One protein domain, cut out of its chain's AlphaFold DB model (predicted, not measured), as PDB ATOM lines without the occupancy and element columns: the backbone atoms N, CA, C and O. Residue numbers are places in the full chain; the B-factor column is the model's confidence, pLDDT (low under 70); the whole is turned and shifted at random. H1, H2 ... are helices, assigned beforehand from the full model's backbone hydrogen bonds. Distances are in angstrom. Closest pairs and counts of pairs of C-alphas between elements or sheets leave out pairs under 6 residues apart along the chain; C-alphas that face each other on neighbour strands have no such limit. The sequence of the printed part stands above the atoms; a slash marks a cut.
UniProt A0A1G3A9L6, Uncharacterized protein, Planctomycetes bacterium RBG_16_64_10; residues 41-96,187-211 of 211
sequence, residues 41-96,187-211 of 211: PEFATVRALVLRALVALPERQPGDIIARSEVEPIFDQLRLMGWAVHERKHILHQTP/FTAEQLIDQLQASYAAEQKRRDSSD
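What this domain is: This is residues 41 to 96 and 187 to 211 of the 211 residues of an uncharacterized protein of Planctomycetes bacterium RBG_16_64_10 (UniProt A0A1G3A9L6). The longest helix, H4, joins H1, H2 and H3 in a small four-helix bundle, a ring in the order H4, H1, H2, H3, loosely closed between H3 and H4. Residues 204 to 211 stick out. The printed part has 81 residues, four named helices, H1 to H4 along the chain, and no named strand: all helix, compact, radius of gyration of the C-alphas 12.7 A, spans 45 by 23 by 19 A.

Where its parts are: H4, residues 189 to 208, runs 28.2 A from (36.652, -35.441, -30.002) to (47.108, -36.281, -56.223). H1 is residues 43 to 54, 16.4 A; H2, 68 to 80, 19.3 A; H3, 88 to 94, 10.0 A.

How they stand to each other: H4 touches H1 at C-alphas 189 and 54, the closest, 6.3 A, a shallow tilt of 30 degrees, opposite ways. H1 and H2, a hairpin, touch at C-alphas 50 and 74, 6.9 A; their tilt, 35.2 degrees, is only just steep. H2 and H3, a hairpin, touch at C-alphas 68 and 92, 6.0 A. H3 and H4 are close but not clearly touching, C-alphas 91 and 195 being 7.7 A apart; H2 and H4 are apart. Every O i to N i+4 pair is within hydrogen-bond range in H1, H3 and H4, and 5 of 9 in H2.

The domain as a whole: C-alphas 59 and 211 are farthest apart, 45.5 A. Residues 97 to 186 are cut out, a gap of 6.8 A between C-alphas 96 and 187. H1 to H2 is a long link. Residue 211 is under 70 in pLDDT.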
ATOM      1  N   PRO A  41      46.031 -43.781 -44.659       95.50
ATOM      2  CA  PRO A  41      45.089 -44.693 -44.022       95.50
ATOM      3  C   PRO A  41      43.659 -44.241 -44.295       95.50
ATOM      4  O   PRO A  41      43.395 -43.045 -44.298       95.50
ATOM      5  N   GLU A  42      42.713 -45.165 -44.448       96.38
ATOM      6  CA  GLU A  42      41.314 -44.780 -44.642       96.38
ATOM      7  C   GLU A  42      40.816 -43.873 -43.508       96.38
ATOM      8  O   GLU A  42      41.037 -44.137 -42.320       96.38
ATOM      9  N   PHE A  43      40.078 -42.814 -43.861       97.12
ATOM     10  CA  PHE A  43      39.590 -41.860 -42.865       97.12
ATOM     11  C   PHE A  43      38.662 -42.511 -41.823       97.12
ATOM     12  O   PHE A  43      38.633 -42.098 -40.664       97.12
ATOM     13  N   ALA A  44      37.957 -43.588 -42.180       97.62
ATOM     14  CA  ALA A  44      37.187 -44.379 -41.222       97.62
ATOM     15  C   ALA A  44      38.074 -44.976 -40.112       97.62
ATOM     16  O   ALA A  44      37.690 -44.967 -38.939       97.62
ATOM     17  N   THR A  45      39.285 -45.436 -40.449       97.25
ATOM     18  CA  THR A  45      40.266 -45.931 -39.475       97.25
ATOM     19  C   THR A  45      40.812 -44.798 -38.606       97.25
ATOM     20  O   THR A  45      40.923 -44.967 -37.392       97.25
ATOM     21  N   VAL A  46      41.081 -43.625 -39.193       97.50
ATOM     22  CA  VAL A  46      41.461 -42.404 -38.452       97.50
ATOM     23  C   VAL A  46      40.380 -42.037 -37.432       97.50
ATOM     24  O   VAL A  46      40.670 -41.837 -36.255       97.50
ATOM     25  N   ARG A  47      39.113 -41.993 -37.855       97.88
ATOM     26  CA  ARG A  47      37.980 -41.680 -36.978       97.88
ATOM     27  C   ARG A  47      37.861 -42.683 -35.832       97.88
ATOM     28  O   ARG A  47      37.719 -42.283 -34.677       97.88
ATOM     29  N   ALA A  48      37.953 -43.979 -36.133       96.81
ATOM     30  CA  ALA A  48      37.901 -45.034 -35.124       96.81
ATOM     31  C   ALA A  48      39.042 -44.913 -34.099       96.81
ATOM     32  O   ALA A  48      38.816 -45.103 -32.904       96.81
ATOM     33  N   LEU A  49      40.246 -44.544 -34.549       96.88
ATOM     34  CA  LEU A  49      41.395 -44.285 -33.685       96.88
ATOM     35  C   LEU A  49      41.104 -43.171 -32.672       96.88
ATOM     36  O   LEU A  49      41.310 -43.368 -31.474       96.88
ATOM     37  N   VAL A  50      40.595 -42.031 -33.150       96.94
ATOM     38  CA  VAL A  50      40.282 -40.867 -32.310       96.94
ATOM     39  C   VAL A  50      39.191 -41.204 -31.295       96.94
ATOM     40  O   VAL A  50      39.358 -40.945 -30.104       96.94
ATOM     41  N   LEU A  51      38.097 -41.832 -31.735       95.56
ATOM     42  CA  LEU A  51      37.000 -42.221 -30.844       95.56
ATOM     43  C   LEU A  51      37.458 -43.230 -29.785       95.56
ATOM     44  O   LEU A  51      37.114 -43.095 -28.611       95.56
ATOM     45  N   ARG A  52      38.289 -44.208 -30.162       94.38
ATOM     46  CA  ARG A  52      38.868 -45.160 -29.210       94.38
ATOM     47  C   ARG A  52      39.749 -44.460 -28.176       94.38
ATOM     48  O   ARG A  52      39.660 -44.782 -26.998       94.38
ATOM     49  N   ALA A  53      40.591 -43.524 -28.606       93.94
ATOM     50  CA  ALA A  53      41.514 -42.824 -27.718       93.94
ATOM     51  C   ALA A  53      40.806 -41.844 -26.768       93.94
ATOM     52  O   ALA A  53      41.206 -41.718 -25.614       93.94
ATOM     53  N   LEU A  54      39.764 -41.151 -27.241       93.94
ATOM     54  CA  LEU A  54      39.185 -40.007 -26.527       93.94
ATOM     55  C   LEU A  54      37.799 -40.254 -25.933       93.94
ATOM     56  O   LEU A  54      37.400 -39.486 -25.060       93.94
ATOM     57  N   VAL A  55      37.067 -41.276 -26.384       89.88
ATOM     58  CA  VAL A  55      35.674 -41.534 -25.971       89.88
ATOM     59  C   VAL A  55      35.514 -42.899 -25.307       89.88
ATOM     60  O   VAL A  55      34.759 -43.010 -24.349       89.88
ATOM     61  N   ALA A  56      36.242 -43.931 -25.743       85.19
ATOM     62  CA  ALA A  56      36.092 -45.298 -25.223       85.19
ATOM     63  C   ALA A  56      36.715 -45.539 -23.826       85.19
ATOM     64  O   ALA A  56      36.936 -46.684 -23.433       85.19
ATOM     65  N   LEU A  57      37.007 -44.476 -23.070       85.50
ATOM     66  CA  LEU A  57      37.510 -44.561 -21.698       85.50
ATOM     67  C   LEU A  57      36.329 -44.641 -20.708       85.50
ATOM     68  O   LEU A  57      35.357 -43.911 -20.900       85.50
ATOM     69  N   PRO A  58      36.396 -45.448 -19.627       80.94
ATOM     70  CA  PRO A  58      35.250 -45.704 -18.738       80.94
ATOM     71  C   PRO A  58      34.577 -44.462 -18.138       80.94
ATOM     72  O   PRO A  58      33.381 -44.474 -17.866       80.94
ATOM     73  N   GLU A  59      35.334 -43.385 -17.927       81.94
ATOM     74  CA  GLU A  59      34.832 -42.153 -17.306       81.94
ATOM     75  C   GLU A  59      34.370 -41.089 -18.316       81.94
ATOM     76  O   GLU A  59      33.941 -40.005 -17.906       81.94
ATOM     77  N   ARG A  60      34.447 -41.380 -19.622       87.56
ATOM     78  CA  ARG A  60      34.191 -40.414 -20.696       87.56
ATOM     79  C   ARG A  60      32.873 -40.605 -21.415       87.56
ATOM     80  O   ARG A  60      32.319 -41.698 -21.490       87.56
ATOM     81  N   GLN A  61      32.383 -39.502 -21.969       88.00
ATOM     82  CA  GLN A  61      31.188 -39.443 -22.796       88.00
ATOM     83  C   GLN A  61      31.413 -38.591 -24.052       88.00
ATOM     84  O   GLN A  61      32.284 -37.716 -24.078       88.00
ATOM     85  N   PRO A  62      30.620 -38.816 -25.116       88.00
ATOM     86  CA  PRO A  62      30.590 -37.914 -26.257       88.00
ATOM     87  C   PRO A  62      30.310 -36.474 -25.819       88.00
ATOM     88  O   PRO A  62      29.394 -36.215 -25.042       88.00
ATOM     89  N   GLY A  63      31.098 -35.539 -26.344       89.31
ATOM     90  CA  GLY A  63      31.006 -34.124 -25.993       89.31
ATOM     91  C   GLY A  63      31.879 -33.708 -24.811       89.31
ATOM     92  O   GLY A  63      31.984 -32.507 -24.581       89.31
ATOM     93  N   ASP A  64      32.536 -34.640 -24.115       92.50
ATOM     94  CA  ASP A  64      33.507 -34.304 -23.074       92.50
ATOM     95  C   ASP A  64      34.694 -33.511 -23.637       92.50
ATOM     96  O   ASP A  64      35.129 -33.712 -24.778       92.50
ATOM     97  N   ILE A  65      35.225 -32.610 -22.808       95.19
ATOM     98  CA  ILE A  65      36.366 -31.776 -23.163       95.19
ATOM     99  C   ILE A  65      37.668 -32.597 -23.219       95.19
ATOM    100  O   ILE A  65      37.983 -33.370 -22.310       95.19
ATOM    101  N   ILE A  66      38.451 -32.399 -24.277       96.44
ATOM    102  CA  ILE A  66      39.732 -33.073 -24.515       96.44
ATOM    103  C   ILE A  66      40.905 -32.184 -24.083       96.44
ATOM    104  O   ILE A  66      40.809 -30.954 -24.108       96.44
ATOM    105  N   ALA A  67      42.022 -32.805 -23.701       96.94
ATOM    106  CA  ALA A  67      43.278 -32.105 -23.422       96.94
ATOM    107  C   ALA A  67      44.346 -32.393 -24.469       96.94
ATOM    108  O   ALA A  67      44.354 -33.443 -25.110       96.94
ATOM    109  N   ARG A  68      45.306 -31.475 -24.585       97.88
ATOM    110  CA  ARG A  68      46.446 -31.596 -25.495       97.88
ATOM    111  C   ARG A  68      47.223 -32.898 -25.292       97.88
ATOM    112  O   ARG A  68      47.484 -33.577 -26.279       97.88
ATOM    113  N   SER A  69      47.512 -33.278 -24.046       96.94
ATOM    114  CA  SER A  69      48.212 -34.532 -23.718       96.94
ATOM    115  C   SER A  69      47.516 -35.800 -24.231       96.94
ATOM    116  O   SER A  69      48.162 -36.822 -24.436       96.94
ATOM    117  N   GLU A  70      46.207 -35.744 -24.475       96.31
ATOM    118  CA  GLU A  70      45.414 -36.876 -24.971       96.31
ATOM    119  C   GLU A  70      45.385 -36.924 -26.491       96.31
ATOM    120  O   GLU A  70      45.236 -37.988 -27.088       96.31
ATOM    121  N   VAL A  71      45.529 -35.759 -27.120       97.62
ATOM    122  CA  VAL A  71      45.556 -35.611 -28.572       97.62
ATOM    123  C   VAL A  71      46.952 -35.898 -29.124       97.62
ATOM    124  O   VAL A  71      47.077 -36.476 -30.202       97.62
ATOM    125  N   GLU A  72      48.015 -35.548 -28.399       97.44
ATOM    126  CA  GLU A  72      49.403 -35.747 -28.842       97.44
ATOM    127  C   GLU A  72      49.723 -37.188 -29.287       97.44
ATOM    128  O   GLU A  72      50.209 -37.342 -30.414       97.44
ATOM    129  N   PRO A  73      49.400 -38.246 -28.512       97.50
ATOM    130  CA  PRO A  73      49.706 -39.626 -28.896       97.50
ATOM    131  C   PRO A  73      48.961 -40.102 -30.148       97.50
ATOM    132  O   PRO A  73      49.431 -41.006 -30.841       97.50
ATOM    133  N   ILE A  74      47.809 -39.499 -30.469       97.81
ATOM    134  CA  ILE A  74      47.038 -39.838 -31.674       97.81
ATOM    135  C   ILE A  74      47.863 -39.511 -32.918       97.81
ATOM    136  O   ILE A  74      47.931 -40.322 -33.838       97.81
ATOM    137  N   PHE A  75      48.555 -38.368 -32.940       97.88
ATOM    138  CA  PHE A  75      49.399 -37.991 -34.077       97.88
ATOM    139  C   PHE A  75      50.563 -38.953 -34.303       97.88
ATOM    140  O   PHE A  75      50.942 -39.201 -35.449       97.88
ATOM    141  N   ASP A  76      51.122 -39.514 -33.234       95.69
ATOM    142  CA  ASP A  76      52.196 -40.495 -33.360       95.69
ATOM    143  C   ASP A  76      51.668 -41.817 -33.935       95.69
ATOM    144  O   ASP A  76      52.328 -42.421 -34.781       95.69
ATOM    145  N   GLN A  77      50.447 -42.216 -33.569       96.44
ATOM    146  CA  GLN A  77      49.763 -43.367 -34.164       96.44
ATOM    147  C   GLN A  77      49.419 -43.132 -35.644       96.44
ATOM    148  O   GLN A  77      49.685 -44.004 -36.466       96.44
ATOM    149  N   LEU A  78      48.920 -41.948 -36.016       96.75
ATOM    150  CA  LEU A  78      48.654 -41.603 -37.421       96.75
ATOM    151  C   LEU A  78      49.929 -41.642 -38.270       96.75
ATOM    152  O   LEU A  78      49.919 -42.174 -39.382       96.75
ATOM    153  N   ARG A  79      51.054 -41.168 -37.722       95.62
ATOM    154  CA  ARG A  79      52.359 -41.240 -38.390       95.62
ATOM    155  C   ARG A  79      52.789 -42.683 -38.647       95.62
ATOM    156  O   ARG A  79      53.299 -42.971 -39.725       95.62
ATOM    157  N   LEU A  80      52.582 -43.584 -37.685       94.06
ATOM    158  CA  LEU A  80      52.859 -45.018 -37.851       94.06
ATOM    159  C   LEU A  80      51.946 -45.682 -38.892       94.06
ATOM    160  O   LEU A  80      52.333 -46.686 -39.479       94.06
ATOM    161  N   MET A  81      50.765 -45.112 -39.138       94.50
ATOM    162  CA  MET A  81      49.820 -45.550 -40.169       94.50
ATOM    163  C   MET A  81      50.078 -44.917 -41.550       94.50
ATOM    164  O   MET A  81      49.235 -45.033 -42.432       94.50
ATOM    165  N   GLY A  82      51.203 -44.222 -41.743       93.75
ATOM    166  CA  GLY A  82      51.561 -43.617 -43.032       93.75
ATOM    167  C   GLY A  82      51.058 -42.183 -43.240       93.75
ATOM    168  O   GLY A  82      51.220 -41.624 -44.330       93.75
ATOM    169  N   TRP A  83      50.490 -41.544 -42.208       96.12
ATOM    170  CA  TRP A  83      50.034 -40.155 -42.277       96.12
ATOM    171  C   TRP A  83      50.720 -39.241 -41.261       96.12
ATOM    172  O   TRP A  83      50.354 -39.161 -40.088       96.12
ATOM    173  N   ALA A  84      51.704 -38.477 -41.735       95.56
ATOM    174  CA  ALA A  84      52.261 -37.360 -40.984       95.56
ATOM    175  C   ALA A  84      51.386 -36.110 -41.181       95.56
ATOM    176  O   ALA A  84      51.509 -35.420 -42.191       95.56
ATOM    177  N   VAL A  85      50.500 -35.820 -40.223       96.25
ATOM    178  CA  VAL A  85      49.606 -34.651 -40.289       96.25
ATOM    179  C   VAL A  85      50.422 -33.354 -40.297       96.25
ATOM    180  O   VAL A  85      51.081 -33.027 -39.305       96.25
ATOM    181  N   HIS A  86      50.360 -32.603 -41.397       95.25
ATOM    182  CA  HIS A  86      51.143 -31.380 -41.581       95.25
ATOM    183  C   HIS A  86      50.765 -30.299 -40.555       95.25
ATOM    184  O   HIS A  86      51.629 -29.669 -39.945       95.25
ATOM    185  N   GLU A  87      49.470 -30.162 -40.258       95.69
ATOM    186  CA  GLU A  87      48.939 -29.158 -39.333       95.69
ATOM    187  C   GLU A  87      49.040 -29.568 -37.854       95.69
ATOM    188  O   GLU A  87      48.501 -28.866 -36.998       95.69
ATOM    189  N   ARG A  88      49.749 -30.660 -37.506       97.12
ATOM    190  CA  ARG A  88      49.869 -31.174 -36.120       97.12
ATOM    191  C   ARG A  88      50.083 -30.061 -35.093       97.12
ATOM    192  O   ARG A  88      49.368 -29.993 -34.099       97.12
ATOM    193  N   LYS A  89      51.062 -29.176 -35.326       97.31
ATOM    194  CA  LYS A  89      51.390 -28.077 -34.395       97.31
ATOM    195  C   LYS A  89      50.220 -27.111 -34.200       97.31
ATOM    196  O   LYS A  89      49.979 -26.672 -33.081       97.31
ATOM    197  N   HIS A  90      49.508 -26.792 -35.277       97.44
ATOM    198  CA  HIS A  90      48.363 -25.890 -35.237       97.44
ATOM    199  C   HIS A  90      47.191 -26.519 -34.478       97.44
ATOM    200  O   HIS A  90      46.666 -25.900 -33.556       97.44
ATOM    201  N   ILE A  91      46.859 -27.777 -34.785       98.00
ATOM    202  CA  ILE A  91      45.779 -28.515 -34.116       98.00
ATOM    203  C   ILE A  91      46.053 -28.620 -32.609       98.00
ATOM    204  O   ILE A  91      45.192 -28.285 -31.800       98.00
ATOM    205  N   LEU A  92      47.277 -28.990 -32.213       97.88
ATOM    206  CA  LEU A  92      47.663 -29.068 -30.796       97.88
ATOM    207  C   LEU A  92      47.602 -27.714 -30.081       97.88
ATOM    208  O   LEU A  92      47.281 -27.656 -28.891       97.88
ATOM    209  N   HIS A  93      47.904 -26.620 -30.784       97.19
ATOM    210  CA  HIS A  93      47.774 -25.272 -30.237       97.19
ATOM    211  C   HIS A  93      46.303 -24.884 -30.008       97.19
ATOM    212  O   HIS A  93      45.999 -24.194 -29.036       97.19
ATOM    213  N   GLN A  94      45.388 -25.350 -30.862       97.56
ATOM    214  CA  GLN A  94      43.945 -25.153 -30.695       97.56
ATOM    215  C   GLN A  94      43.347 -26.049 -29.600       97.56
ATOM    216  O   GLN A  94      42.316 -25.707 -29.020       97.56
ATOM    217  N   THR A  95      43.967 -27.180 -29.267       98.00
ATOM    218  CA  THR A  95      43.521 -28.021 -28.151       98.00
ATOM    219  C   THR A  95      43.839 -27.367 -26.792       98.00
ATOM    220  O   THR A  95      44.966 -26.887 -26.592       98.00
ATOM    221  N   PRO A  96      42.895 -27.359 -25.824       97.62
ATOM    222  CA  PRO A  96      43.159 -26.918 -24.457       97.62
ATOM    223  C   PRO A  96      44.383 -27.617 -23.855       97.62
ATOM    224  O   PRO A  96      44.496 -28.842 -23.890       97.62
ATOM    225  N   PHE A 187      37.595 -28.343 -28.533       97.06
ATOM    226  CA  PHE A 187      37.189 -28.817 -27.217       97.06
ATOM    227  C   PHE A 187      36.789 -30.286 -27.199       97.06
ATOM    228  O   PHE A 187      37.000 -30.920 -26.179       97.06
ATOM    229  N   THR A 188      36.210 -30.837 -28.265       96.31
ATOM    230  CA  THR A 188      35.655 -32.204 -28.246       96.31
ATOM    231  C   THR A 188      36.331 -33.125 -29.254       96.31
ATOM    232  O   THR A 188      36.947 -32.677 -30.221       96.31
ATOM    233  N   ALA A 189      36.177 -34.438 -29.051       96.12
ATOM    234  CA  ALA A 189      36.652 -35.441 -30.002       96.12
ATOM    235  C   ALA A 189      36.055 -35.242 -31.407       96.12
ATOM    236  O   ALA A 189      36.770 -35.403 -32.388       96.12
ATOM    237  N   GLU A 190      34.784 -34.836 -31.505       95.56
ATOM    238  CA  GLU A 190      34.140 -34.568 -32.798       95.56
ATOM    239  C   GLU A 190      34.789 -33.378 -33.511       95.56
ATOM    240  O   GLU A 190      35.158 -33.489 -34.671       95.56
ATOM    241  N   GLN A 191      35.057 -32.280 -32.793       96.69
ATOM    242  CA  GLN A 191      35.755 -31.124 -33.365       96.69
ATOM    243  C   GLN A 191      37.167 -31.483 -33.851       96.69
ATOM    244  O   GLN A 191      37.622 -30.973 -34.874       96.69
ATOM    245  N   LEU A 192      37.866 -32.372 -33.138       97.94
ATOM    246  CA  LEU A 192      39.152 -32.897 -33.596       97.94
ATOM    247  C   LEU A 192      38.998 -33.758 -34.860       97.94
ATOM    248  O   LEU A 192      39.820 -33.639 -35.766       97.94
ATOM    249  N   ILE A 193      37.975 -34.614 -34.929       98.00
ATOM    250  CA  ILE A 193      37.687 -35.443 -36.110       98.00
ATOM    251  C   ILE A 193      37.399 -34.557 -37.321       98.00
ATOM    252  O   ILE A 193      38.013 -34.771 -38.363       98.00
ATOM    253  N   ASP A 194      36.553 -33.537 -37.176       97.50
ATOM    254  CA  ASP A 194      36.234 -32.582 -38.243       97.50
ATOM    255  C   ASP A 194      37.498 -31.877 -38.757       97.50
ATOM    256  O   ASP A 194      37.742 -31.797 -39.964       97.50
ATOM    257  N   GLN A 195      38.357 -31.422 -37.838       97.81
ATOM    258  CA  GLN A 195      39.617 -30.778 -38.197       97.81
ATOM    259  C   GLN A 195      40.579 -31.745 -38.905       97.81
ATOM    260  O   GLN A 195      41.218 -31.375 -39.892       97.81
ATOM    261  N   LEU A 196      40.674 -32.994 -38.438       98.19
ATOM    262  CA  LEU A 196      41.468 -34.029 -39.100       98.19
ATOM    263  C   LEU A 196      40.894 -34.384 -40.474       98.19
ATOM    264  O   LEU A 196      41.671 -34.641 -41.385       98.19
ATOM    265  N   GLN A 197      39.574 -34.360 -40.663       98.19
ATOM    266  CA  GLN A 197      38.944 -34.595 -41.964       98.19
ATOM    267  C   GLN A 197      39.329 -33.514 -42.975       98.19
ATOM    268  O   GLN A 197      39.655 -33.827 -44.122       98.19
ATOM    269  N   ALA A 198      39.341 -32.251 -42.546       97.44
ATOM    270  CA  ALA A 198      39.796 -31.144 -43.379       97.44
ATOM    271  C   ALA A 198      41.277 -31.301 -43.767       97.44
ATOM    272  O   ALA A 198      41.613 -31.211 -44.951       97.44
ATOM    273  N   SER A 199      42.147 -31.619 -42.800       96.81
ATOM    274  CA  SER A 199      43.564 -31.921 -43.054       96.81
ATOM    275  C   SER A 199      43.747 -33.124 -43.984       96.81
ATOM    276  O   SER A 199      44.606 -33.109 -44.862       96.81
ATOM    277  N   TYR A 200      42.927 -34.164 -43.829       97.12
ATOM    278  CA  TYR A 200      42.968 -35.367 -44.654       97.12
ATOM    279  C   TYR A 200      42.628 -35.056 -46.115       97.12
ATOM    280  O   TYR A 200      43.367 -35.439 -47.018       97.12
ATOM    281  N   ALA A 201      41.554 -34.302 -46.354       96.38
ATOM    282  CA  ALA A 201      41.151 -33.895 -47.698       96.38
ATOM    283  C   ALA A 201      42.197 -32.988 -48.376       96.38
ATOM    284  O   ALA A 201      42.404 -33.078 -49.587       96.38
ATOM    285  N   ALA A 202      42.865 -32.117 -47.613       95.31
ATOM    286  CA  ALA A 202      43.968 -31.302 -48.120       95.31
ATOM    287  C   ALA A 202      45.189 -32.162 -48.492       95.31
ATOM    288  O   ALA A 202      45.777 -31.971 -49.556       95.31
ATOM    289  N   GLU A 203      45.528 -33.143 -47.654       94.88
ATOM    290  CA  GLU A 203      46.629 -34.076 -47.901       94.88
ATOM    291  C   GLU A 203      46.374 -34.968 -49.124       94.88
ATOM    292  O   GLU A 203      47.296 -35.182 -49.909       94.88
ATOM    293  N   GLN A 204      45.140 -35.444 -49.326       93.75
ATOM    294  CA  GLN A 204      44.764 -36.189 -50.535       93.75
ATOM    295  C   GLN A 204      45.024 -35.362 -51.792       93.75
ATOM    296  O   GLN A 204      45.812 -35.773 -52.637       93.75
ATOM    297  N   LYS A 205      44.481 -34.139 -51.854       93.81
ATOM    298  CA  LYS A 205      44.704 -33.226 -52.986       93.81
ATOM    299  C   LYS A 205      46.189 -32.964 -53.240       93.81
ATOM    300  O   LYS A 205      46.611 -32.894 -54.389       93.81
ATOM    301  N   ARG A 206      46.984 -32.811 -52.176       91.62
ATOM    302  CA  ARG A 206      48.431 -32.584 -52.278       91.62
ATOM    303  C   ARG A 206      49.142 -33.776 -52.920       91.62
ATOM    304  O   ARG A 206      49.996 -33.562 -53.780       91.62
ATOM    305  N   ARG A 207      48.801 -35.005 -52.513       89.81
ATOM    306  CA  ARG A 207      49.356 -36.238 -53.096       89.81
ATOM    307  C   ARG A 207      48.928 -36.396 -54.555       89.81
ATOM    308  O   ARG A 207      49.804 -36.552 -55.389       89.81
ATOM    309  N   ASP A 208      47.647 -36.194 -54.857       88.88
ATOM    310  CA  ASP A 208      47.108 -36.281 -56.223       88.88
ATOM    311  C   ASP A 208      47.738 -35.251 -57.181       88.88
ATOM    312  O   ASP A 208      47.821 -35.487 -58.377       88.88
ATOM    313  N   SER A 209      48.174 -34.092 -56.670       85.62
ATOM    314  CA  SER A 209      48.869 -33.058 -57.460       85.62
ATOM    315  C   SER A 209      50.384 -33.263 -57.602       85.62
ATOM    316  O   SER A 209      51.037 -32.477 -58.287       85.62
ATOM    317  N   SER A 210      50.949 -34.240 -56.886       72.56
ATOM    318  CA  SER A 210      52.385 -34.556 -56.906       72.56
ATOM    319  C   SER A 210      52.723 -35.752 -57.806       72.56
ATOM    320  O   SER A 210      53.912 -35.997 -58.024       72.56
ATOM    321  N   ASP A 211      51.702 -36.464 -58.289       56.84
ATOM    322  CA  ASP A 211      51.777 -37.552 -59.274       56.84
ATOM    323  C   ASP A 211      51.532 -37.015 -60.698       56.84
ATOM    324  O   ASP A 211      52.175 -37.535 -61.641       56.84
TER     325      ASP A 211